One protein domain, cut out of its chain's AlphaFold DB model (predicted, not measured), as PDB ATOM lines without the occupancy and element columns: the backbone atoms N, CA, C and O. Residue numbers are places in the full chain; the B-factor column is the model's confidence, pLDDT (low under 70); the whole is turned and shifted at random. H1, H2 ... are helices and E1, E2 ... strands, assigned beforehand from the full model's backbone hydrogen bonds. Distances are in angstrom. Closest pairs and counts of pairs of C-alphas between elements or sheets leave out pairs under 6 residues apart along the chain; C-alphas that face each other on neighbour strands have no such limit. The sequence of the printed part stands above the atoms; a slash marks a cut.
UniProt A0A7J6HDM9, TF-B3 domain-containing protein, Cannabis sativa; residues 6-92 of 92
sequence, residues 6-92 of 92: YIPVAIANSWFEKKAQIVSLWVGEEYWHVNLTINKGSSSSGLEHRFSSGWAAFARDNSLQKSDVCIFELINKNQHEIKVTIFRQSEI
ATOM      1  N   TYR A   6       0.798  50.331   6.714       82.19
ATOM      2  CA  TYR A   6       1.305  49.307   5.807       82.19
ATOM      3  C   TYR A   6       0.679  47.944   6.094       82.19
ATOM      4  O   TYR A   6       0.617  47.522   7.247       82.19
ATOM      5  N   ILE A   7       0.286  47.223   5.042       82.12
ATOM      6  CA  ILE A   7      -0.209  45.851   5.160       82.12
ATOM      7  C   ILE A   7       0.809  44.888   4.543       82.12
ATOM      8  O   ILE A   7       1.154  45.044   3.366       82.12
ATOM      9  N   PRO A   8       1.257  43.855   5.283       76.56
ATOM     10  CA  PRO A   8       2.132  42.824   4.740       76.56
ATOM     11  C   PRO A   8       1.571  42.187   3.462       76.56
ATOM     12  O   PRO A   8       0.436  41.707   3.425       76.56
ATOM     13  N   VAL A   9       2.401  42.126   2.417       69.44
ATOM     14  CA  VAL A   9       2.020  41.652   1.072       69.44
ATOM     15  C   VAL A   9       1.426  40.242   1.078       69.44
ATOM     16  O   VAL A   9       0.477  39.976   0.339       69.44
ATOM     17  N   ALA A  10       1.961  39.338   1.906       73.44
ATOM     18  CA  ALA A  10       1.498  37.952   1.977       73.44
ATOM     19  C   ALA A  10       0.018  37.855   2.385       73.44
ATOM     20  O   ALA A  10      -0.735  37.075   1.805       73.44
ATOM     21  N   ILE A  11      -0.402  38.693   3.335       78.56
ATOM     22  CA  ILE A  11      -1.787  38.760   3.807       78.56
ATOM     23  C   ILE A  11      -2.646  39.495   2.773       78.56
ATOM     24  O   ILE A  11      -3.718  39.021   2.396       78.56
ATOM     25  N   ALA A  12      -2.139  40.611   2.243       81.00
ATOM     26  CA  ALA A  12      -2.883  41.439   1.304       81.00
ATOM     27  C   ALA A  12      -3.304  40.686   0.030       81.00
ATOM     28  O   ALA A  12      -4.459  40.776  -0.375       81.00
ATOM     29  N   ASN A  13      -2.419  39.875  -0.559       78.56
ATOM     30  CA  ASN A  13      -2.733  39.100  -1.771       78.56
ATOM     31  C   ASN A  13      -3.843  38.055  -1.565       78.56
ATOM     32  O   ASN A  13      -4.504  37.656  -2.522       78.56
ATOM     33  N   SER A  14      -4.009  37.569  -0.334       83.69
ATOM     34  CA  SER A  14      -5.037  36.592   0.027       83.69
ATOM     35  C   SER A  14      -6.399  37.264   0.219       83.69
ATOM     36  O   SER A  14      -7.439  36.727  -0.185       83.69
ATOM     37  N   TRP A  15      -6.392  38.454   0.820       87.50
ATOM     38  CA  TRP A  15      -7.597  39.121   1.308       87.50
ATOM     39  C   TRP A  15      -8.185  40.113   0.312       87.50
ATOM     40  O   TRP A  15      -9.394  40.335   0.324       87.50
ATOM     41  N   PHE A  16      -7.357  40.685  -0.559       86.50
ATOM     42  CA  PHE A  16      -7.721  41.851  -1.350       86.50
ATOM     43  C   PHE A  16      -7.602  41.619  -2.847       86.50
ATOM     44  O   PHE A  16      -6.774  40.842  -3.328       86.50
ATOM     45  N   GLU A  17      -8.436  42.332  -3.598       86.25
ATOM     46  CA  GLU A  17      -8.269  42.423  -5.036       86.25
ATOM     47  C   GLU A  17      -7.020  43.242  -5.377       86.25
ATOM     48  O   GLU A  17      -6.600  44.129  -4.635       86.25
ATOM     49  N   LYS A  18      -6.446  43.002  -6.559       84.06
ATOM     50  CA  LYS A  18      -5.294  43.762  -7.074       84.06
ATOM     51  C   LYS A  18      -5.705  45.128  -7.644       84.06
ATOM     52  O   LYS A  18      -5.209  45.542  -8.692       84.06
ATOM     53  N   LYS A  19      -6.631  45.818  -6.980       87.00
ATOM     54  CA  LYS A  19      -7.091  47.170  -7.316       87.00
ATOM     55  C   LYS A  19      -7.389  47.961  -6.041       87.00
ATOM     56  O   LYS A  19      -7.542  47.386  -4.968       87.00
ATOM     57  N   ALA A  20      -7.470  49.284  -6.163       89.50
ATOM     58  CA  ALA A  20      -7.915  50.118  -5.053       89.50
ATOM     59  C   ALA A  20      -9.355  49.756  -4.662       89.50
ATOM     60  O   ALA A  20     -10.205  49.560  -5.534       89.50
ATOM     61  N   GLN A  21      -9.620  49.672  -3.364       93.00
ATOM     62  CA  GLN A  21     -10.927  49.278  -2.843       93.00
ATOM     63  C   GLN A  21     -11.166  49.853  -1.449       93.00
ATOM     64  O   GLN A  21     -10.226  50.210  -0.739       93.00
ATOM     65  N   ILE A  22     -12.435  49.937  -1.066       95.88
ATOM     66  CA  ILE A  22     -12.849  50.335   0.277       95.88
ATOM     67  C   ILE A  22     -12.980  49.064   1.111       95.88
ATOM     68  O   ILE A  22     -13.621  48.109   0.672       95.88
ATOM     69  N   VAL A  23     -12.373  49.058   2.293       96.06
ATOM     70  CA  VAL A  23     -12.551  48.010   3.300       96.06
ATOM     71  C   VAL A  23     -13.330  48.564   4.490       96.06
ATOM     72  O   VAL A  23     -13.211  49.750   4.815       96.06
ATOM     73  N   SER A  24     -14.101  47.707   5.150       97.69
ATOM     74  CA  SER A  24     -14.753  48.027   6.422       97.69
ATOM     75  C   SER A  24     -13.929  47.441   7.562       97.69
ATOM     76  O   SER A  24     -13.805  46.219   7.670       97.69
ATOM     77  N   LEU A  25     -13.341  48.309   8.387       97.56
ATOM     78  CA  LEU A  25     -12.629  47.916   9.604       97.56
ATOM     79  C   LEU A  25     -13.600  47.938  10.780       97.56
ATOM     80  O   LEU A  25     -14.053  49.013  11.160       97.56
ATOM     81  N   TRP A  26     -13.896  46.772  11.342       98.19
ATOM     82  CA  TRP A  26     -14.819  46.593  12.457       98.19
ATOM     83  C   TRP A  26     -14.082  46.544  13.794       98.19
ATOM     84  O   TRP A  26     -13.101  45.813  13.924       98.19
ATOM     85  N   VAL A  27     -14.588  47.251  14.804       97.69
ATOM     86  CA  VAL A  27     -14.166  47.142  16.209       97.69
ATOM     87  C   VAL A  27     -15.427  46.964  17.049       97.69
ATOM     88  O   VAL A  27     -16.219  47.891  17.208       97.69
ATOM     89  N   GLY A  28     -15.644  45.753  17.566       95.69
ATOM     90  CA  GLY A  28     -16.923  45.408  18.189       95.69
ATOM     91  C   GLY A  28     -18.065  45.491  17.171       95.69
ATOM     92  O   GLY A  28     -18.049  44.765  16.181       95.69
ATOM     93  N   GLU A  29     -19.034  46.373  17.422       96.88
ATOM     94  CA  GLU A  29     -20.214  46.590  16.566       96.88
ATOM     95  C   GLU A  29     -20.101  47.838  15.674       96.88
ATOM     96  O   GLU A  29     -20.965  48.081  14.832       96.88
ATOM     97  N   GLU A  30     -19.037  48.628  15.833       97.88
ATOM     98  CA  GLU A  30     -18.790  49.825  15.031       97.88
ATOM     99  C   GLU A  30     -17.785  49.541  13.914       97.88
ATOM    100  O   GLU A  30     -16.936  48.651  14.024       97.88
ATOM    101  N   TYR A  31     -17.863  50.314  12.829       98.00
ATOM    102  CA  TYR A  31     -16.925  50.187  11.721       98.00
ATOM    103  C   TYR A  31     -16.574  51.515  11.059       98.00
ATOM    104  O   TYR A  31     -17.322  52.491  11.094       98.00
ATOM    105  N   TRP A  32     -15.428  51.505  10.377       98.12
ATOM    106  CA  TRP A  32     -14.927  52.619   9.581       98.12
ATOM    107  C   TRP A  32     -14.633  52.164   8.158       98.12
ATOM    108  O   TRP A  32     -14.017  51.119   7.934       98.12
ATOM    109  N   HIS A  33     -15.013  52.991   7.185       97.69
ATOM    110  CA  HIS A  33     -14.576  52.820   5.806       97.69
ATOM    111  C   HIS A  33     -13.160  53.352   5.620       97.69
ATOM    112  O   HIS A  33     -12.872  54.521   5.891       97.69
ATOM    113  N   VAL A  34     -12.282  52.488   5.121       96.38
ATOM    114  CA  VAL A  34     -10.875  52.805   4.897       96.38
ATOM    115  C   VAL A  34     -10.482  52.414   3.480       96.38
ATOM    116  O   VAL A  34     -10.734  51.303   3.022       96.38
ATOM    117  N   ASN A  35      -9.833  53.335   2.773       95.12
ATOM    118  CA  ASN A  35      -9.317  53.077   1.436       95.12
ATOM    119  C   ASN A  35      -8.051  52.229   1.514       95.12
ATOM    120  O   ASN A  35      -7.034  52.663   2.068       95.12
ATOM    121  N   LEU A  36      -8.084  51.073   0.860       93.25
ATOM    122  CA  LEU A  36      -6.915  50.281   0.530       93.25
ATOM    123  C   LEU A  36      -6.383  50.709  -0.842       93.25
ATOM    124  O   LEU A  36      -7.068  50.586  -1.858       93.25
ATOM    125  N   THR A  37      -5.146  51.192  -0.874       91.38
ATOM    126  CA  THR A  37      -4.451  51.573  -2.111       91.38
ATOM    127  C   THR A  37      -3.280  50.641  -2.377       91.38
ATOM    128  O   THR A  37      -2.692  50.084  -1.447       91.38
ATOM    129  N   ILE A  38      -2.957  50.470  -3.660       88.69
ATOM    130  CA  ILE A  38      -1.839  49.651  -4.125       88.69
ATOM    131  C   ILE A  38      -0.844  50.574  -4.812       88.69
ATOM    132  O   ILE A  38      -1.167  51.195  -5.823       88.69
ATOM    133  N   ASN A  39       0.363  50.648  -4.265       85.25
ATOM    134  CA  ASN A  39       1.451  51.446  -4.812       85.25
ATOM    135  C   ASN A  39       2.559  50.545  -5.346       85.25
ATOM    136  O   ASN A  39       2.711  49.400  -4.916       85.25
ATOM    137  N   LYS A  40       3.375  51.085  -6.256       83.62
ATOM    138  CA  LYS A  40       4.667  50.470  -6.569       83.62
ATOM    139  C   LYS A  40       5.541  50.534  -5.325       83.62
ATOM    140  O   LYS A  40       5.636  51.588  -4.698       83.62
ATOM    141  N   GLY A  41       6.170  49.422  -4.990       78.31
ATOM    142  CA  GLY A  41       7.033  49.340  -3.826       78.31
ATOM    143  C   GLY A  41       8.200  48.395  -4.021       78.31
ATOM    144  O   GLY A  41       8.399  47.854  -5.107       78.31
ATOM    145  N   SER A  42       8.979  48.220  -2.957       75.31
ATOM    146  CA  SER A  42      10.270  47.511  -3.019       75.31
ATOM    147  C   SER A  42      10.163  46.018  -2.686       75.31
ATOM    148  O   SER A  42      11.175  45.327  -2.597       75.31
ATOM    149  N   SER A  43       8.945  45.515  -2.462       72.81
ATOM    150  CA  SER A  43       8.680  44.101  -2.188       72.81
ATOM    151  C   SER A  43       9.002  43.223  -3.404       72.81
ATOM    152  O   SER A  43       9.041  43.695  -4.539       72.81
ATOM    153  N   SER A  44       9.174  41.913  -3.195       71.69
ATOM    154  CA  SER A  44       9.425  40.955  -4.286       71.69
ATOM    155  C   SER A  44       8.299  40.892  -5.329       71.69
ATOM    156  O   SER A  44       8.536  40.485  -6.462       71.69
ATOM    157  N   SER A  45       7.081  41.317  -4.971       72.19
ATOM    158  CA  SER A  45       5.955  41.470  -5.900       72.19
ATOM    159  C   SER A  45       5.936  42.822  -6.627       72.19
ATOM    160  O   SER A  45       5.109  43.010  -7.519       72.19
ATOM    161  N   GLY A  46       6.785  43.777  -6.232       81.12
ATOM    162  CA  GLY A  46       6.796  45.159  -6.717       81.12
ATOM    163  C   GLY A  46       5.594  45.997  -6.272       81.12
ATOM    164  O   GLY A  46       5.426  47.122  -6.747       81.12
ATOM    165  N   LEU A  47       4.743  45.464  -5.386       81.69
ATOM    166  CA  LEU A  47       3.487  46.080  -4.956       81.69
ATOM    167  C   LEU A  47       3.405  46.182  -3.433       81.69
ATOM    168  O   LEU A  47       3.745  45.246  -2.703       81.69
ATOM    169  N   GLU A  48       2.885  47.308  -2.959       85.88
ATOM    170  CA  GLU A  48       2.639  47.588  -1.549       85.88
ATOM    171  C   GLU A  48       1.190  47.994  -1.328       85.88
ATOM    172  O   GLU A  48       0.676  48.889  -1.999       85.88
ATOM    173  N   HIS A  49       0.559  47.353  -0.351       88.00
ATOM    174  CA  HIS A  49      -0.812  47.632   0.040       88.00
ATOM    175  C   HIS A  49      -0.798  48.524   1.276       88.00
ATOM    176  O   HIS A  49      -0.067  48.257   2.235       88.00
ATOM    177  N   ARG A  50      -1.583  49.600   1.250       90.19
ATOM    178  CA  ARG A  50      -1.644  50.561   2.353       90.19
ATOM    179  C   ARG A  50      -3.076  50.983   2.623       90.19
ATOM    180  O   ARG A  50      -3.802  51.343   1.692       90.19
ATOM    181  N   PHE A  51      -3.449  51.014   3.898       93.12
ATOM    182  CA  PHE A  51      -4.585  51.818   4.327       93.12
ATOM    183  C   PHE A  51      -4.229  53.295   4.178       93.12
ATOM    184  O   PHE A  51      -3.104  53.698   4.470       93.12
ATOM    185  N   SER A  52      -5.171  54.082   3.667       91.81
ATOM    186  CA  SER A  52      -4.972  55.482   3.288       91.81
ATOM    187  C   SER A  52      -6.117  56.346   3.828       91.81
ATOM    188  O   SER A  52      -6.278  56.443   5.041       91.81
ATOM    189  N   SER A  53      -6.939  56.959   2.968       93.38
ATOM    190  CA  SER A  53      -8.109  57.730   3.411       93.38
ATOM    191  C   SER A  53      -8.982  56.907   4.367       93.38
ATOM    192  O   SER A  53      -9.174  55.713   4.152       93.38
ATOM    193  N   GLY A  54      -9.476  57.535   5.434       95.12
ATOM    194  CA  GLY A  54     -10.224  56.870   6.506       95.12
ATOM    195  C   GLY A  54      -9.355  56.295   7.631       95.12
ATOM    196  O   GLY A  54      -9.804  56.282   8.774       95.12
ATOM    197  N   TRP A  55      -8.088  55.936   7.381       95.31
ATOM    198  CA  TRP A  55      -7.206  55.379   8.421       95.31
ATOM    199  C   TRP A  55      -6.960  56.358   9.573       95.31
ATOM    200  O   TRP A  55      -7.042  55.988  10.739       95.31
ATOM    201  N   ALA A  56      -6.691  57.627   9.261       93.31
ATOM    202  CA  ALA A  56      -6.443  58.636  10.289       93.31
ATOM    203  C   ALA A  56      -7.678  58.895  11.173       93.31
ATOM    204  O   ALA A  56      -7.524  59.182  12.358       93.31
ATOM    205  N   ALA A  57      -8.887  58.786  10.608       95.81
ATOM    206  CA  ALA A  57     -10.128  58.877  11.374       95.81
ATOM    207  C   ALA A  57     -10.293  57.642  12.266       95.81
ATOM    208  O   ALA A  57     -10.395  57.798  13.474       95.81
ATOM    209  N   PHE A  58     -10.162  56.440  11.695       96.12
ATOM    210  CA  PHE A  58     -10.167  55.179  12.441       96.12
ATOM    211  C   PHE A  58      -9.203  55.208  13.640       96.12
ATOM    212  O   PHE A  58      -9.604  54.913  14.764       96.12
ATOM    213  N   ALA A  59      -7.951  55.618  13.416       94.88
ATOM    214  CA  ALA A  59      -6.932  55.665  14.459       94.88
ATOM    215  C   ALA A  59      -7.246  56.693  15.549       94.88
ATOM    216  O   ALA A  59      -7.056  56.411  16.730       94.88
ATOM    217  N   ARG A  60      -7.741  57.876  15.171       95.25
ATOM    218  CA  ARG A  60      -8.126  58.915  16.131       95.25
ATOM    219  C   ARG A  60      -9.336  58.490  16.956       95.25
ATOM    220  O   ARG A  60      -9.298  58.621  18.173       95.25
ATOM    221  N   ASP A  61     -10.378  57.991  16.305       96.94
ATOM    222  CA  ASP A  61     -11.650  57.667  16.949       96.94
ATOM    223  C   ASP A  61     -11.483  56.469  17.909       96.94
ATOM    224  O   ASP A  61     -12.047  56.468  18.998       96.94
ATOM    225  N   ASN A  62     -10.596  55.518  17.580       95.50
ATOM    226  CA  ASN A  62     -10.212  54.409  18.468       95.50
ATOM    227  C   ASN A  62      -9.072  54.752  19.445       95.50
ATOM    228  O   ASN A  62      -8.619  53.885  20.194       95.50
ATOM    229  N   SER A  63      -8.601  56.005  19.456       94.44
ATOM    230  CA  SER A  63      -7.500  56.482  20.305       94.44
ATOM    231  C   SER A  63      -6.213  55.649  20.199       94.44
ATOM    232  O   SER A  63      -5.491  55.505  21.186       94.44
ATOM    233  N   LEU A  64      -5.908  55.126  19.005       93.25
ATOM    234  CA  LEU A  64      -4.733  54.288  18.762       93.25
ATOM    235  C   LEU A  64      -3.433  55.023  19.098       93.25
ATOM    236  O   LEU A  64      -3.156  56.114  18.587       93.25
ATOM    237  N   GLN A  65      -2.609  54.382  19.917       90.69
ATOM    238  CA  GLN A  65      -1.271  54.824  20.282       90.69
ATOM    239  C   GLN A  65      -0.207  54.021  19.527       90.69
ATOM    240  O   GLN A  65      -0.445  52.917  19.049       90.69
ATOM    241  N   LYS A  66       1.017  54.563  19.443       86.75
ATOM    242  CA  LYS A  66       2.140  53.903  18.744       86.75
ATOM    243  C   LYS A  66       2.485  52.512  19.287       86.75
ATOM    244  O   LYS A  66       3.083  51.729  18.559       86.75
ATOM    245  N   SER A  67       2.163  52.248  20.547       87.94
ATOM    246  CA  SER A  67       2.454  50.977  21.204       87.94
ATOM    247  C   SER A  67       1.310  49.967  21.148       87.94
ATOM    248  O   SER A  67       1.485  48.843  21.614       87.94
ATOM    249  N   ASP A  68       0.149  50.356  20.626       91.12
ATOM    250  CA  ASP A  68      -0.980  49.442  20.520       91.12
ATOM    251  C   ASP A  68      -0.733  48.428  19.404       91.12
ATOM    252  O   ASP A  68      -0.135  48.729  18.364       91.12
ATOM    253  N   VAL A  69      -1.224  47.211  19.612       90.50
ATOM    254  CA  VAL A  69      -1.148  46.139  18.622       90.50
ATOM    255  C   VAL A  69      -2.533  45.924  18.027       90.50
ATOM    256  O   VAL A  69      -3.459  45.506  18.717       90.50
ATOM    257  N   CYS A  70      -2.668  46.173  16.725       92.50
ATOM    258  CA  CYS A  70      -3.874  45.843  15.968       92.50
ATOM    259  C   CYS A  70      -3.725  44.464  15.318       92.50
ATOM    260  O   CYS A  70      -2.860  44.265  14.464       92.50
ATOM    261  N   ILE A  71      -4.601  43.531  15.679       92.12
ATOM    262  CA  ILE A  71      -4.775  42.263  14.971       92.12
ATOM    263  C   ILE A  71      -5.906  42.436  13.966       92.12
ATOM    264  O   ILE A  71      -7.023  42.780  14.343       92.12
ATOM    265  N   PHE A  72      -5.613  42.185  12.695       93.00
ATOM    266  CA  PHE A  72      -6.591  42.212  11.613       93.00
ATOM    267  C   PHE A  72      -7.021  40.782  11.291       93.00
ATOM    268  O   PHE A  72      -6.173  39.903  11.154       93.00
ATOM    269  N   GLU A  73      -8.320  40.554  11.139       93.44
ATOM    270  CA  GLU A  73      -8.918  39.255  10.831       93.44
ATOM    271  C   GLU A  73      -9.927  39.433   9.691       93.44
ATOM    272  O   GLU A  73     -10.865  40.221   9.804       93.44
ATOM    273  N   LEU A  74      -9.757  38.722   8.574       93.69
ATOM    274  CA  LEU A  74     -10.733  38.761   7.482       93.69
ATOM    275  C   LEU A  74     -12.009  38.016   7.896       93.69
ATOM    276  O   LEU A  74     -11.968  36.801   8.082       93.69
ATOM    277  N   ILE A  75     -13.133  38.727   7.987       94.88
ATOM    278  CA  ILE A  75     -14.427  38.138   8.373       94.88
ATOM    279  C   ILE A  75     -15.336  37.900   7.165       94.88
ATOM    280  O   ILE A  75     -16.038  36.892   7.118       94.88
ATOM    281  N   ASN A  76     -15.268  38.760   6.143       94.12
ATOM    282  CA  ASN A  76     -15.988  38.554   4.892       94.12
ATOM    283  C   ASN A  76     -15.190  39.086   3.702       94.12
ATOM    284  O   ASN A  76     -15.048  40.292   3.504       94.12
ATOM    285  N   LYS A  77     -14.706  38.168   2.861       91.19
ATOM    286  CA  LYS A  77     -13.948  38.523   1.658       91.19
ATOM    287  C   LYS A  77     -14.791  39.266   0.624       91.19
ATOM    288  O   LYS A  77     -14.299  40.218   0.033       91.19
ATOM    289  N   ASN A  78     -16.042  38.853   0.419       91.06
ATOM    290  CA  ASN A  78     -16.901  39.402  -0.632       91.06
ATOM    291  C   ASN A  78     -17.382  40.821  -0.303       91.06
ATOM    292  O   ASN A  78     -17.628  41.610  -1.209       91.06
ATOM    293  N   GLN A  79     -17.525  41.131   0.986       93.50
ATOM    294  CA  GLN A  79     -17.921  42.457   1.472       93.50
ATOM    295  C   GLN A  79     -16.727  43.307   1.936       93.50
ATOM    296  O   GLN A  79     -16.917  44.444   2.357       93.50
ATOM    297  N   HIS A  80     -15.499  42.786   1.828       94.38
ATOM    298  CA  HIS A  80     -14.265  43.443   2.274       94.38
ATOM    299  C   HIS A  80     -14.285  43.854   3.754       94.38
ATOM    300  O   HIS A  80     -13.806  44.927   4.133       94.38
ATOM    301  N   GLU A  81     -14.839  42.988   4.596       96.00
ATOM    302  CA  GLU A  81     -14.970  43.228   6.025       96.00
ATOM    303  C   GLU A  81     -13.814  42.585   6.786       96.00
ATOM    304  O   GLU A  81     -13.513  41.394   6.632       96.00
ATOM    305  N   ILE A  82     -13.180  43.390   7.632       95.69
ATOM    306  CA  ILE A  82     -12.047  43.004   8.463       95.69
ATOM    307  C   ILE A  82     -12.384  43.368   9.899       95.69
ATOM    308  O   ILE A  82     -12.647  44.530  10.199       95.69
ATOM    309  N   LYS A  83     -12.325  42.395  10.799       96.69
ATOM    310  CA  LYS A  83     -12.356  42.654  12.233       96.69
ATOM    311  C   LYS A  83     -10.978  43.109  12.699       96.69
ATOM    312  O   LYS A  83      -9.963  42.530  12.314       96.69
ATOM    313  N   VAL A  84     -10.951  44.139  13.534       96.19
ATOM    314  CA  VAL A  84      -9.750  44.659  14.174       96.19
ATOM    315  C   VAL A  84      -9.879  44.472  15.677       96.19
ATOM    316  O   VAL A  84     -10.787  45.007  16.311       96.19
ATOM    317  N   THR A  85      -8.957  43.709  16.254       95.69
ATOM    318  CA  THR A  85      -8.810  43.592  17.706       95.69
ATOM    319  C   THR A  85      -7.615  44.440  18.131       95.69
ATOM    320  O   THR A  85      -6.511  44.234  17.630       95.69
ATOM    321  N   ILE A  86      -7.834  45.406  19.023       94.69
ATOM    322  CA  ILE A  86      -6.808  46.346  19.490       94.69
ATOM    323  C   ILE A  86      -6.370  45.924  20.892       94.69
ATOM    324  O   ILE A  86      -7.177  45.956  21.818       94.69
ATOM    325  N   PHE A  87      -5.102  45.554  21.047       93.50
ATOM    326  CA  PHE A  87      -4.478  45.272  22.338       93.50
ATOM    327  C   PHE A  87      -3.695  46.495  22.787       93.50
ATOM    328  O   PHE A  87      -2.780  46.940  22.082       93.50
ATOM    329  N   ARG A  88      -4.049  47.038  23.951       92.31
ATOM    330  CA  ARG A  88      -3.396  48.235  24.480       92.31
ATOM    331  C   ARG A  88      -2.202  47.834  25.326       92.31
ATOM    332  O   ARG A  88      -2.303  46.941  26.160       92.31
ATOM    333  N   GLN A  89      -1.071  48.515  25.153       76.31
ATOM    334  CA  GLN A  89       0.149  48.173  25.897       76.31
ATOM    335  C   GLN A  89      -0.032  48.279  27.423       76.31
ATOM    336  O   GLN A  89       0.641  47.572  28.159       76.31
ATOM    337  N   SER A  90      -0.955  49.114  27.910       69.56
ATOM    338  CA  SER A  90      -1.281  49.218  29.340       69.56
ATOM    339  C   SER A  90      -1.976  47.981  29.931       69.56
ATOM    340  O   SER A  90      -2.224  47.954  31.133       69.56
ATOM    341  N   GLU A  91      -2.341  47.002  29.103       57.62
ATOM    342  CA  GLU A  91      -2.997  45.749  29.500       57.62
ATOM    343  C   GLU A  91      -2.009  44.556  29.552       57.62
ATOM    344  O   GLU A  91      -2.448  43.420  29.743       57.62
ATOM    345  N   ILE A  92      -0.693  44.806  29.406       51.72
ATOM    346  CA  ILE A  92       0.411  43.839  29.606       51.72
ATOM    347  C   ILE A  92       1.249  44.238  30.823       51.72
ATOM    348  O   ILE A  92       1.618  45.430  30.919       51.72
TER     349      ILE A  92
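What this domain is: This is residues 6 to 92 of the 92 residues of the protein "TF-B3 domain-containing protein" of Cannabis sativa (UniProt A0A7J6HDM9). What shape does the model have? A single sheet of five strands is curled like part of a barrel, with H1 set in its mouth between the edge strands E3 and E4, and H2 packs on the opposite face over E2. What is it built of? The printed part has 87 residues, with two named helices and five named strands in the order H1, E1, E2, E3, H2, E4, E5; the class is mixed, helices and strands. The sheet is mixed too, in the order E3, E2, E1, E5, E4, with E1 and E5 parallel and the other neighbours antiparallel. How large is it? It is compact and rounded, with a radius of gyration of the C-alphas of 13.2 A and spans of 37 by 27 by 20 A.

How they stand to each other: Where does H1 sit? H1, residues 9 to 15, is on the sheet, which curls round it. Its closest C-alphas to E3, residues 47 to 51, are those of Val 9 and Glu 48, 6.5 A; to E4, residues 69 to 76, those of Trp 15 and Leu 74, 6.9 A. E3 and E4 are apart. How do the strands pair? E1, residues 21 to 27, E2, residues 30 to 40, and E3 form a meander, each strand the antiparallel neighbour of the one before; N 23 and O 34 are 2.9 A apart, and N 39 and O 48 2.9 A, within hydrogen-bond range. E2 is staggered, pairing with E1 over residues 30 to 36 and with E3 over 36 to 40. E5, residues 81 to 87, is parallel to E1, with N 82 and O 24 at 2.9 A, and forms an antiparallel hairpin with E4, with N 71 and O 85 at 2.8 A. Where is H2? H2, residues 55 to 61, is on the opposite face from H1, over E2 at a height over the sheet of 9.1 A, and runs along E2 at 8 degrees on the local plane. The closest C-alphas of the two are those of Val 34 and Trp 55, 5.7 A. Are the helix backbones complete? Every O i to N i+4 pair is within hydrogen-bond range in H2, and 2 of 3 in H1.

Where its parts are: Where does the first element begin? H1 begins at C-alpha 9, (2.020, 41.652, 1.072), after residues 6 to 7, which pair antiparallel with residues 49 to 50 of E3. Which elements are long? E2 is 31.9 A from first to last C-alpha, ending at C-alpha 40, (4.667, 50.470, -6.569); E4 is 21.6 A, E5 19.5 A, E1 19.4 A and E3 13.6 A. H1 and H2 are 9.9 A each. Where does the last element end? E5 ends at C-alpha 87, (-4.478, 45.272, 22.338).

The domain as a whole: How far does it reach? The two C-alphas farthest apart are those of Lys 19 and Ile 92, 37.8 A. Is it cut, and are any links long? The printed part has no cut, and no link is long. Where is confidence low? Residue 9 and residues 90 to 92 have pLDDT under 70; the mean of the printed part is 88.8.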